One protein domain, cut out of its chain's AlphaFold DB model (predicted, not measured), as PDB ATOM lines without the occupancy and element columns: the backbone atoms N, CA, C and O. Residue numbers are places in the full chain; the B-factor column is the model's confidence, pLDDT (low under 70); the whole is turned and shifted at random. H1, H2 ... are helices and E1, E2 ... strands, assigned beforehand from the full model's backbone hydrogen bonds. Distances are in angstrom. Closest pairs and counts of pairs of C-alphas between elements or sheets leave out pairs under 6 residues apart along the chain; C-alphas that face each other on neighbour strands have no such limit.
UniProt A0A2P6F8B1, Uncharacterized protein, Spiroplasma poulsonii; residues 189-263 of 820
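AT A GLANCE: This is residues 189 to 263 of the 820 residues of an uncharacterized protein of Spiroplasma poulsonii (UniProt A0A2P6F8B1). Two small antiparallel sheets of three strands lie face to face as a sandwich, their strands crossed at 54 degrees; they come close along the side of E2 and E3 and stand wider at E5 and E6. The short helix H1 sits at the wider side and grazes both sheets. The 75 printed residues hold one named helix and six named strands, in the order H1 E1 E2 E3 E4 E5 E6; the class is mostly strand. The sheets run E2 E1 E6 and E3 E4 E5, the latter a meander, each strand the antiparallel neighbour of the one before. The whole is compact, with a radius of gyration of the C-alphas of 11.7 A and spans of 31 by 23 by 20 A.

HOW THE PARTS SIT: H1, residues 190 to 194, has its O i to N i+4 pair within hydrogen-bond range; its closest C-alpha pair to E6, residues 257 to 262, is Tyr 190 and Val 259, 6.6 A. E1, residues 201 to 207, and E2, residues 211 to 217, form a hairpin, with N 204 and O 214 2.8 A apart. E1 is also antiparallel to E6, with N 203 and O 260 2.8 A apart. The closest C-alphas of E2 and E3, residues 223 to 227, are Phe 216 and Val 225, 6.9 A. E3 and E4, residues 230 to 234, form a hairpin, with N 225 and O 232 2.9 A apart; E4 and E5, residues 240 to 244, form another, with N 233 and O 241 2.8 A apart. E1 and E4 are apart.

IN THESE COORDINATES: H1 begins at C-alpha 190, (-30.888, -23.654, -43.987), and measures 6.0 A. E1 measures 20.3 A, E2 20.5 A, E3 13.2 A, E4 13.5 A, E5 13.9 A and E6 15.9 A, ending at C-alpha 262, (-22.858, -32.493, -48.861).

THE WHOLE: The C-alphas farthest apart, Ser 248 and Asp 263, are 35.2 A apart. The printed part has no cut; the link E5 to E6, residues 245 to 256, is long. No printed residue has a pLDDT under 70.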
ATOM      1  N   ASN A 189     -30.705 -20.709 -47.370       89.12
ATOM      2  CA  ASN A 189     -31.719 -20.743 -46.312       89.12
ATOM      3  C   ASN A 189     -31.808 -22.136 -45.677       89.12
ATOM      4  O   ASN A 189     -32.619 -22.984 -46.074       89.12
ATOM      5  N   TYR A 190     -30.983 -22.359 -44.656       89.44
ATOM      6  CA  TYR A 190     -30.888 -23.654 -43.987       89.44
ATOM      7  C   TYR A 190     -32.154 -24.040 -43.213       89.44
ATOM      8  O   TYR A 190     -32.445 -25.226 -43.098       89.44
ATOM      9  N   GLN A 191     -32.951 -23.078 -42.733       87.94
ATOM     10  CA  GLN A 191     -34.189 -23.382 -42.010       87.94
ATOM     11  C   GLN A 191     -35.195 -24.088 -42.930       87.94
ATOM     12  O   GLN A 191     -35.819 -25.083 -42.555       87.94
ATOM     13  N   SER A 192     -35.300 -23.617 -44.177       88.19
ATOM     14  CA  SER A 192     -36.125 -24.264 -45.201       88.19
ATOM     15  C   SER A 192     -35.550 -25.613 -45.646       88.19
ATOM     16  O   SER A 192     -36.301 -26.573 -45.820       88.19
ATOM     17  N   GLU A 193     -34.224 -25.721 -45.752       86.62
ATOM     18  CA  GLU A 193     -33.520 -26.948 -46.137       86.62
ATOM     19  C   GLU A 193     -33.723 -28.064 -45.099       86.62
ATOM     20  O   GLU A 193     -34.021 -29.205 -45.454       86.62
ATOM     21  N   PHE A 194     -33.635 -27.737 -43.805       89.38
ATOM     22  CA  PHE A 194     -33.762 -28.714 -42.725       89.38
ATOM     23  C   PHE A 194     -35.198 -29.111 -42.381       89.38
ATOM     24  O   PHE A 194     -35.385 -30.085 -41.646       89.38
ATOM     25  N   SER A 195     -36.193 -28.400 -42.927       84.69
ATOM     26  CA  SER A 195     -37.618 -28.726 -42.763       84.69
ATOM     27  C   SER A 195     -37.983 -30.106 -43.320       84.69
ATOM     28  O   SER A 195     -38.964 -30.718 -42.899       84.69
ATOM     29  N   LYS A 196     -37.178 -30.621 -44.256       81.44
ATOM     30  CA  LYS A 196     -37.315 -31.962 -44.816       81.44
ATOM     31  C   LYS A 196     -36.191 -32.839 -44.281       81.44
ATOM     32  O   LYS A 196     -35.014 -32.494 -44.381       81.44
ATOM     33  N   LYS A 197     -36.546 -34.021 -43.772       79.56
ATOM     34  CA  LYS A 197     -35.565 -35.090 -43.565       79.56
ATOM     35  C   LYS A 197     -35.089 -35.549 -44.932       79.56
ATOM     36  O   LYS A 197     -35.850 -36.154 -45.682       79.56
ATOM     37  N   ASN A 198     -33.853 -35.211 -45.259       83.12
ATOM     38  CA  ASN A 198     -33.248 -35.548 -46.542       83.12
ATOM     39  C   ASN A 198     -32.073 -36.507 -46.406       83.12
ATOM     40  O   ASN A 198     -31.547 -36.924 -47.430       83.12
ATOM     41  N   ASN A 199     -31.705 -36.889 -45.174       86.75
ATOM     42  CA  ASN A 199     -30.610 -37.818 -44.922       86.75
ATOM     43  C   ASN A 199     -29.307 -37.365 -45.604       86.75
ATOM     44  O   ASN A 199     -28.542 -38.185 -46.096       86.75
ATOM     45  N   ASN A 200     -29.072 -36.049 -45.648       89.88
ATOM     46  CA  ASN A 200     -27.833 -35.465 -46.149       89.88
ATOM     47  C   ASN A 200     -26.919 -35.066 -44.988       89.88
ATOM     48  O   ASN A 200     -27.373 -34.784 -43.872       89.88
ATOM     49  N   TRP A 201     -25.623 -35.003 -45.277       91.50
ATOM     50  CA  TRP A 201     -24.630 -34.438 -44.372       91.50
ATOM     51  C   TRP A 201     -24.528 -32.925 -44.547       91.50
ATOM     52  O   TRP A 201     -24.638 -32.403 -45.657       91.50
ATOM     53  N   TYR A 202     -24.282 -32.225 -43.443       91.12
ATOM     54  CA  TYR A 202     -24.108 -30.779 -43.416       91.12
ATOM     55  C   TYR A 202     -22.876 -30.396 -42.616       91.12
ATOM     56  O   TYR A 202     -22.668 -30.947 -41.538       91.12
ATOM     57  N   SER A 203     -22.114 -29.418 -43.103       91.69
ATOM     58  CA  SER A 203     -21.106 -28.702 -42.323       91.69
ATOM     59  C   SER A 203     -21.631 -27.336 -41.927       91.69
ATOM     60  O   SER A 203     -22.088 -26.567 -42.773       91.69
ATOM     61  N   VAL A 204     -21.514 -27.007 -40.647       92.12
ATOM     62  CA  VAL A 204     -21.891 -25.702 -40.111       92.12
ATOM     63  C   VAL A 204     -20.650 -24.975 -39.635       92.12
ATOM     64  O   VAL A 204     -19.984 -25.432 -38.708       92.12
ATOM     65  N   LEU A 205     -20.374 -23.831 -40.252       93.19
ATOM     66  CA  LEU A 205     -19.350 -22.876 -39.854       93.19
ATOM     67  C   LEU A 205     -19.987 -21.769 -39.010       93.19
ATOM     68  O   LEU A 205     -21.001 -21.190 -39.394       93.19
ATOM     69  N   PHE A 206     -19.380 -21.453 -37.872       91.75
ATOM     70  CA  PHE A 206     -19.805 -20.355 -37.005       91.75
ATOM     71  C   PHE A 206     -18.611 -19.772 -36.250       91.75
ATOM     72  O   PHE A 206     -17.567 -20.413 -36.112       91.75
ATOM     73  N   ASN A 207     -18.771 -18.551 -35.742       91.06
ATOM     74  CA  ASN A 207     -17.756 -17.875 -34.943       91.06
ATOM     75  C   ASN A 207     -18.210 -17.763 -33.486       91.06
ATOM     76  O   ASN A 207     -19.181 -17.074 -33.179       91.06
ATOM     77  N   PHE A 208     -17.494 -18.435 -32.589       88.06
ATOM     78  CA  PHE A 208     -17.665 -18.278 -31.151       88.06
ATOM     79  C   PHE A 208     -16.347 -18.618 -30.462       88.06
ATOM     80  O   PHE A 208     -15.957 -19.787 -30.445       88.06
ATOM     81  N   GLU A 209     -15.666 -17.615 -29.901       86.69
ATOM     82  CA  GLU A 209     -14.291 -17.763 -29.386       86.69
ATOM     83  C   GLU A 209     -13.335 -18.305 -30.476       86.69
ATOM     84  O   GLU A 209     -12.516 -19.191 -30.228       86.69
ATOM     85  N   GLY A 210     -13.501 -17.808 -31.710       87.19
ATOM     86  CA  GLY A 210     -12.839 -18.296 -32.922       87.19
ATOM     87  C   GLY A 210     -13.782 -19.081 -33.838       87.19
ATOM     88  O   GLY A 210     -14.793 -19.636 -33.397       87.19
ATOM     89  N   TYR A 211     -13.445 -19.129 -35.128       90.75
ATOM     90  CA  TYR A 211     -14.216 -19.884 -36.112       90.75
ATOM     91  C   TYR A 211     -14.073 -21.392 -35.894       90.75
ATOM     92  O   TYR A 211     -12.977 -21.912 -35.661       90.75
ATOM     93  N   LYS A 212     -15.207 -22.090 -35.973       90.38
ATOM     94  CA  LYS A 212     -15.349 -23.536 -35.778       90.38
ATOM     95  C   LYS A 212     -16.265 -24.095 -36.862       90.38
ATOM     96  O   LYS A 212     -17.203 -23.421 -37.279       90.38
ATOM     97  N   ILE A 213     -15.995 -25.322 -37.296       91.44
ATOM     98  CA  ILE A 213     -16.782 -26.030 -38.309       91.44
ATOM     99  C   ILE A 213     -17.048 -27.463 -37.865       91.44
ATOM    100  O   ILE A 213     -16.174 -28.105 -37.278       91.44
ATOM    101  N   ILE A 214     -18.284 -27.923 -38.062       91.25
ATOM    102  CA  ILE A 214     -18.783 -29.185 -37.502       91.25
ATOM    103  C   ILE A 214     -19.732 -29.850 -38.475       91.25
ATOM    104  O   ILE A 214     -20.565 -29.166 -39.072       91.25
ATOM    105  N   ASN A 215     -19.646 -31.175 -38.565       91.69
ATOM    106  CA  ASN A 215     -20.553 -31.972 -39.372       91.69
ATOM    107  C   ASN A 215     -21.719 -32.526 -38.557       91.69
ATOM    108  O   ASN A 215     -21.560 -32.908 -37.397       91.69
ATOM    109  N   PHE A 216     -22.887 -32.611 -39.184       91.00
ATOM    110  CA  PHE A 216     -24.012 -33.373 -38.662       91.00
ATOM    111  C   PHE A 216     -24.825 -34.014 -39.790       91.00
ATOM    112  O   PHE A 216     -24.831 -33.534 -40.925       91.00
ATOM    113  N   TYR A 217     -25.545 -35.088 -39.462       90.25
ATOM    114  CA  TYR A 217     -26.397 -35.818 -40.399       90.25
ATOM    115  C   TYR A 217     -27.878 -35.511 -40.163       90.25
ATOM    116  O   TYR A 217     -28.387 -35.691 -39.054       90.25
ATOM    117  N   ASN A 218     -28.593 -35.050 -41.194       88.62
ATOM    118  CA  ASN A 218     -29.993 -34.624 -41.082       88.62
ATOM    119  C   ASN A 218     -30.990 -35.795 -41.196       88.62
ATOM    120  O   ASN A 218     -31.788 -35.865 -42.133       88.62
ATOM    121  N   SER A 219     -30.939 -36.723 -40.233       85.00
ATOM    122  CA  SER A 219     -31.804 -37.918 -40.172       85.00
ATOM    123  C   SER A 219     -32.996 -37.793 -39.213       85.00
ATOM    124  O   SER A 219     -33.935 -38.596 -39.249       85.00
ATOM    125  N   SER A 220     -32.991 -36.781 -38.346       81.69
ATOM    126  CA  SER A 220     -33.969 -36.594 -37.273       81.69
ATOM    127  C   SER A 220     -34.534 -35.169 -37.264       81.69
ATOM    128  O   SER A 220     -33.976 -34.252 -37.865       81.69
ATOM    129  N   ASN A 221     -35.684 -34.999 -36.604       76.94
ATOM    130  CA  ASN A 221     -36.253 -33.670 -36.354       76.94
ATOM    131  C   ASN A 221     -35.381 -32.893 -35.370       76.94
ATOM    132  O   ASN A 221     -35.149 -31.710 -35.573       76.94
ATOM    133  N   GLU A 222     -34.825 -33.589 -34.382       81.00
ATOM    134  CA  GLU A 222     -33.859 -33.034 -33.444       81.00
ATOM    135  C   GLU A 222     -32.493 -33.661 -33.689       81.00
ATOM    136  O   GLU A 222     -32.361 -34.886 -33.793       81.00
ATOM    137  N   ILE A 223     -31.477 -32.812 -33.800       86.25
ATOM    138  CA  ILE A 223     -30.088 -33.221 -34.012       86.25
ATOM    139  C   ILE A 223     -29.269 -32.569 -32.921       86.25
ATOM    140  O   ILE A 223     -29.389 -31.367 -32.709       86.25
ATOM    141  N   ARG A 224     -28.428 -33.348 -32.245       89.25
ATOM    142  CA  ARG A 224     -27.547 -32.860 -31.189       89.25
ATOM    143  C   ARG A 224     -26.129 -33.328 -31.461       89.25
ATOM    144  O   ARG A 224     -25.875 -34.529 -31.487       89.25
ATOM    145  N   VAL A 225     -25.217 -32.379 -31.638       90.19
ATOM    146  CA  VAL A 225     -23.791 -32.651 -31.826       90.19
ATOM    147  C   VAL A 225     -23.004 -31.959 -30.728       90.19
ATOM    148  O   VAL A 225     -22.949 -30.731 -30.653       90.19
ATOM    149  N   ASP A 226     -22.401 -32.762 -29.860       89.62
ATOM    150  CA  ASP A 226     -21.539 -32.284 -28.785       89.62
ATOM    151  C   ASP A 226     -20.088 -32.183 -29.264       89.62
ATOM    152  O   ASP A 226     -19.555 -33.116 -29.861       89.62
ATOM    153  N   PHE A 227     -19.417 -31.079 -28.938       86.06
ATOM    154  CA  PHE A 227     -18.007 -30.866 -29.257       86.06
ATOM    155  C   PHE A 227     -17.376 -29.910 -28.238       86.06
ATOM    156  O   PHE A 227     -17.874 -28.815 -27.970       86.06
ATOM    157  N   ASN A 228     -16.245 -30.307 -27.654       85.50
ATOM    158  CA  ASN A 228     -15.631 -29.587 -26.534       85.50
ATOM    159  C   ASN A 228     -16.668 -29.301 -25.417       85.50
ATOM    160  O   ASN A 228     -17.365 -30.208 -24.964       85.50
ATOM    161  N   ASN A 229     -16.791 -28.036 -24.999       87.81
ATOM    162  CA  ASN A 229     -17.762 -27.566 -24.004       87.81
ATOM    163  C   ASN A 229     -19.053 -27.004 -24.626       87.81
ATOM    164  O   ASN A 229     -19.813 -26.311 -23.946       87.81
ATOM    165  N   LEU A 230     -19.293 -27.266 -25.911       90.50
ATOM    166  CA  LEU A 230     -20.423 -26.747 -26.669       90.50
ATOM    167  C   LEU A 230     -21.285 -27.885 -27.229       90.50
ATOM    168  O   LEU A 230     -20.821 -29.008 -27.434       90.50
ATOM    169  N   THR A 231     -22.542 -27.561 -27.499       91.19
ATOM    170  CA  THR A 231     -23.504 -28.442 -28.156       91.19
ATOM    171  C   THR A 231     -24.202 -27.654 -29.260       91.19
ATOM    172  O   THR A 231     -24.818 -26.628 -28.978       91.19
ATOM    173  N   LEU A 232     -24.120 -28.127 -30.503       92.00
ATOM    174  CA  LEU A 232     -24.937 -27.636 -31.612       92.00
ATOM    175  C   LEU A 232     -26.239 -28.441 -31.640       92.00
ATOM    176  O   LEU A 232     -26.194 -29.674 -31.637       92.00
ATOM    177  N   MET A 233     -27.383 -27.760 -31.665       90.62
ATOM    178  CA  MET A 233     -28.695 -28.395 -31.761       90.62
ATOM    179  C   MET A 233     -29.488 -27.861 -32.947       90.62
ATOM    180  O   MET A 233     -29.552 -26.651 -33.156       90.62
ATOM    181  N   LYS A 234     -30.122 -28.772 -33.689       88.75
ATOM    182  CA  LYS A 234     -31.288 -28.458 -34.516       88.75
ATOM    183  C   LYS A 234     -32.536 -28.723 -33.681       88.75
ATOM    184  O   LYS A 234     -32.699 -29.854 -33.225       88.75
ATOM    185  N   ASP A 235     -33.369 -27.706 -33.494       82.25
ATOM    186  CA  ASP A 235     -34.636 -27.813 -32.754       82.25
ATOM    187  C   ASP A 235     -35.830 -28.014 -33.711       82.25
ATOM    188  O   ASP A 235     -35.685 -27.926 -34.936       82.25
ATOM    189  N   ASN A 236     -37.022 -28.246 -33.163       81.75
ATOM    190  CA  ASN A 236     -38.264 -28.509 -33.896       81.75
ATOM    191  C   ASN A 236     -38.671 -27.376 -34.858       81.75
ATOM    192  O   ASN A 236     -39.331 -27.633 -35.866       81.75
ATOM    193  N   ASP A 237     -38.200 -26.149 -34.619       86.06
ATOM    194  CA  ASP A 237     -38.398 -24.992 -35.506       86.06
ATOM    195  C   ASP A 237     -37.483 -25.008 -36.752       86.06
ATOM    196  O   ASP A 237     -37.476 -24.064 -37.549       86.06
ATOM    197  N   ASN A 238     -36.685 -26.069 -36.922       86.25
ATOM    198  CA  ASN A 238     -35.673 -26.264 -37.969       86.25
ATOM    199  C   ASN A 238     -34.522 -25.243 -37.949       86.25
ATOM    200  O   ASN A 238     -33.738 -25.175 -38.898       86.25
ATOM    201  N   ASN A 239     -34.399 -24.470 -36.869       89.88
ATOM    202  CA  ASN A 239     -33.286 -23.557 -36.640       89.88
ATOM    203  C   ASN A 239     -32.117 -24.242 -35.928       89.88
ATOM    204  O   ASN A 239     -32.283 -25.266 -35.259       89.88
ATOM    205  N   LEU A 240     -30.933 -23.651 -36.086       91.62
ATOM    206  CA  LEU A 240     -29.711 -24.065 -35.406       91.62
ATOM    207  C   LEU A 240     -29.463 -23.196 -34.178       91.62
ATOM    208  O   LEU A 240     -29.560 -21.971 -34.239       91.62
ATOM    209  N   TYR A 241     -29.079 -23.843 -33.086       91.94
ATOM    210  CA  TYR A 241     -28.777 -23.209 -31.812       91.94
ATOM    211  C   TYR A 241     -27.488 -23.774 -31.228       91.94
ATOM    212  O   TYR A 241     -27.181 -24.958 -31.373       91.94
ATOM    213  N   LEU A 242     -26.732 -22.926 -30.536       92.69
ATOM    214  CA  LEU A 242     -25.490 -23.308 -29.875       92.69
ATOM    215  C   LEU A 242     -25.649 -23.171 -28.359       92.69
ATOM    216  O   LEU A 242     -26.023 -22.108 -27.879       92.69
ATOM    217  N   TYR A 243     -25.321 -24.213 -27.602       91.06
ATOM    218  CA  TYR A 243     -25.424 -24.247 -26.141       91.06
ATOM    219  C   TYR A 243     -24.065 -24.512 -25.496       91.06
ATOM    220  O   TYR A 243     -23.189 -25.134 -26.097       91.06
ATOM    221  N   LYS A 244     -23.901 -24.099 -24.234       88.69
ATOM    222  CA  LYS A 244     -22.794 -24.558 -23.379       88.69
ATOM    223  C   LYS A 244     -23.210 -25.846 -22.671       88.69
ATOM    224  O   LYS A 244     -24.213 -25.853 -21.966       88.69
ATOM    225  N   LYS A 245     -22.410 -26.908 -22.801       79.88
ATOM    226  CA  LYS A 245     -22.736 -28.273 -22.342       79.88
ATOM    227  C   LYS A 245     -23.071 -28.375 -20.843       79.88
ATOM    228  O   LYS A 245     -23.886 -29.200 -20.454       79.88
ATOM    229  N   TRP A 246     -22.473 -27.502 -20.030       78.44
ATOM    230  CA  TRP A 246     -22.640 -27.432 -18.569       78.44
ATOM    231  C   TRP A 246     -23.108 -26.043 -18.096       78.44
ATOM    232  O   TRP A 246     -22.814 -25.634 -16.976       78.44
ATOM    233  N   GLY A 247     -23.742 -25.268 -18.984       71.00
ATOM    234  CA  GLY A 247     -24.136 -23.879 -18.740       71.00
ATOM    235  C   GLY A 247     -25.648 -23.674 -18.626       71.00
ATOM    236  O   GLY A 247     -26.400 -24.592 -18.317       71.00
ATOM    237  N   SER A 248     -26.079 -22.435 -18.883       72.50
ATOM    238  CA  SER A 248     -27.497 -22.064 -18.966       72.50
ATOM    239  C   SER A 248     -28.257 -22.971 -19.950       72.50
ATOM    240  O   SER A 248     -27.709 -23.275 -21.012       72.50
ATOM    241  N   PRO A 249     -29.518 -23.349 -19.659       79.00
ATOM    242  CA  PRO A 249     -30.371 -24.087 -20.596       79.00
ATOM    243  C   PRO A 249     -30.789 -23.248 -21.817       79.00
ATOM    244  O   PRO A 249     -31.463 -23.758 -22.705       79.00
ATOM    245  N   LEU A 250     -30.420 -21.964 -21.863       85.94
ATOM    246  CA  LEU A 250     -30.711 -21.065 -22.974       85.94
ATOM    247  C   LEU A 250     -29.607 -21.112 -24.045       85.94
ATOM    248  O   LEU A 250     -28.423 -21.194 -23.694       85.94
ATOM    249  N   PRO A 251     -29.967 -21.009 -25.337       89.00
ATOM    250  CA  PRO A 251     -28.992 -20.948 -26.415       89.00
ATOM    251  C   PRO A 251     -28.183 -19.652 -26.350       89.00
ATOM    252  O   PRO A 251     -28.653 -18.614 -25.883       89.00
ATOM    253  N   ILE A 252     -26.952 -19.708 -26.847       89.44
ATOM    254  CA  ILE A 252     -26.094 -18.541 -27.021       89.44
ATOM    255  C   ILE A 252     -26.735 -17.651 -28.101       89.44
ATOM    256  O   ILE A 252     -26.917 -18.114 -29.231       89.44
ATOM    257  N   PRO A 253     -27.092 -16.394 -27.783       87.38
ATOM    258  CA  PRO A 253     -27.764 -15.516 -28.731       87.38
ATOM    259  C   PRO A 253     -26.806 -15.021 -29.826       87.38
ATOM    260  O   PRO A 253     -25.599 -14.915 -29.609       87.38
ATOM    261  N   ASN A 254     -27.372 -14.643 -30.976       86.50
ATOM    262  CA  ASN A 254     -26.693 -13.946 -32.082       86.50
ATOM    263  C   ASN A 254     -25.508 -14.697 -32.719       86.50
ATOM    264  O   ASN A 254     -24.534 -14.075 -33.149       86.50
ATOM    265  N   ILE A 255     -25.581 -16.027 -32.807       90.50
ATOM    266  CA  ILE A 255     -24.618 -16.817 -33.583       90.50
ATOM    267  C   ILE A 255     -25.076 -16.890 -35.040       90.50
ATOM    268  O   ILE A 255     -26.160 -17.388 -35.329       90.50
ATOM    269  N   ASN A 256     -24.223 -16.429 -35.955       89.31
ATOM    270  CA  ASN A 256     -24.429 -16.618 -37.387       89.31
ATOM    271  C   ASN A 256     -23.853 -17.965 -37.826       89.31
ATOM    272  O   ASN A 256     -22.694 -18.276 -37.535       89.31
ATOM    273  N   PHE A 257     -24.659 -18.727 -38.562       92.19
ATOM    274  CA  PHE A 257     -24.288 -20.022 -39.114       92.19
ATOM    275  C   PHE A 257     -24.189 -19.937 -40.636       92.19
ATOM    276  O   PHE A 257     -25.124 -19.502 -41.306       92.19
ATOM    277  N   THR A 258     -23.071 -20.397 -41.186       92.06
ATOM    278  CA  THR A 258     -22.926 -20.681 -42.614       92.06
ATOM    279  C   THR A 258     -23.016 -22.185 -42.799       92.06
ATOM    280  O   THR A 258     -22.274 -22.937 -42.167       92.06
ATOM    281  N   VAL A 259     -23.948 -22.628 -43.638       91.50
ATOM    282  CA  VAL A 259     -24.272 -24.045 -43.791       91.50
ATOM    283  C   VAL A 259     -23.885 -24.511 -45.185       91.50
ATOM    284  O   VAL A 259     -24.299 -23.927 -46.185       91.50
ATOM    285  N   TYR A 260     -23.129 -25.600 -45.240       91.06
ATOM    286  CA  TYR A 260     -22.793 -26.306 -46.465       91.06
ATOM    287  C   TYR A 260     -23.441 -27.681 -46.441       91.06
ATOM    288  O   TYR A 260     -23.310 -28.415 -45.464       91.06
ATOM    289  N   ARG A 261     -24.131 -28.037 -47.518       90.50
ATOM    290  CA  ARG A 261     -24.676 -29.374 -47.729       90.50
ATOM    291  C   ARG A 261     -23.695 -30.219 -48.511       90.50
ATOM    292  O   ARG A 261     -23.113 -29.740 -49.482       90.50
ATOM    293  N   TRP A 262     -23.584 -31.477 -48.127       89.81
ATOM    294  CA  TRP A 262     -22.858 -32.493 -48.861       89.81
ATOM    295  C   TRP A 262     -23.824 -33.390 -49.638       89.81
ATOM    296  O   TRP A 262     -24.628 -34.109 -49.047       89.81
ATOM    297  N   ASP A 263     -23.714 -33.357 -50.966       86.50
ATOM    298  CA  ASP A 263     -24.480 -34.194 -51.904       86.50
ATOM    299  C   ASP A 263     -23.814 -35.567 -52.171       86.50
ATOM    300  O   ASP A 263     -24.191 -36.271 -53.110       86.50
TER     301      ASP A 263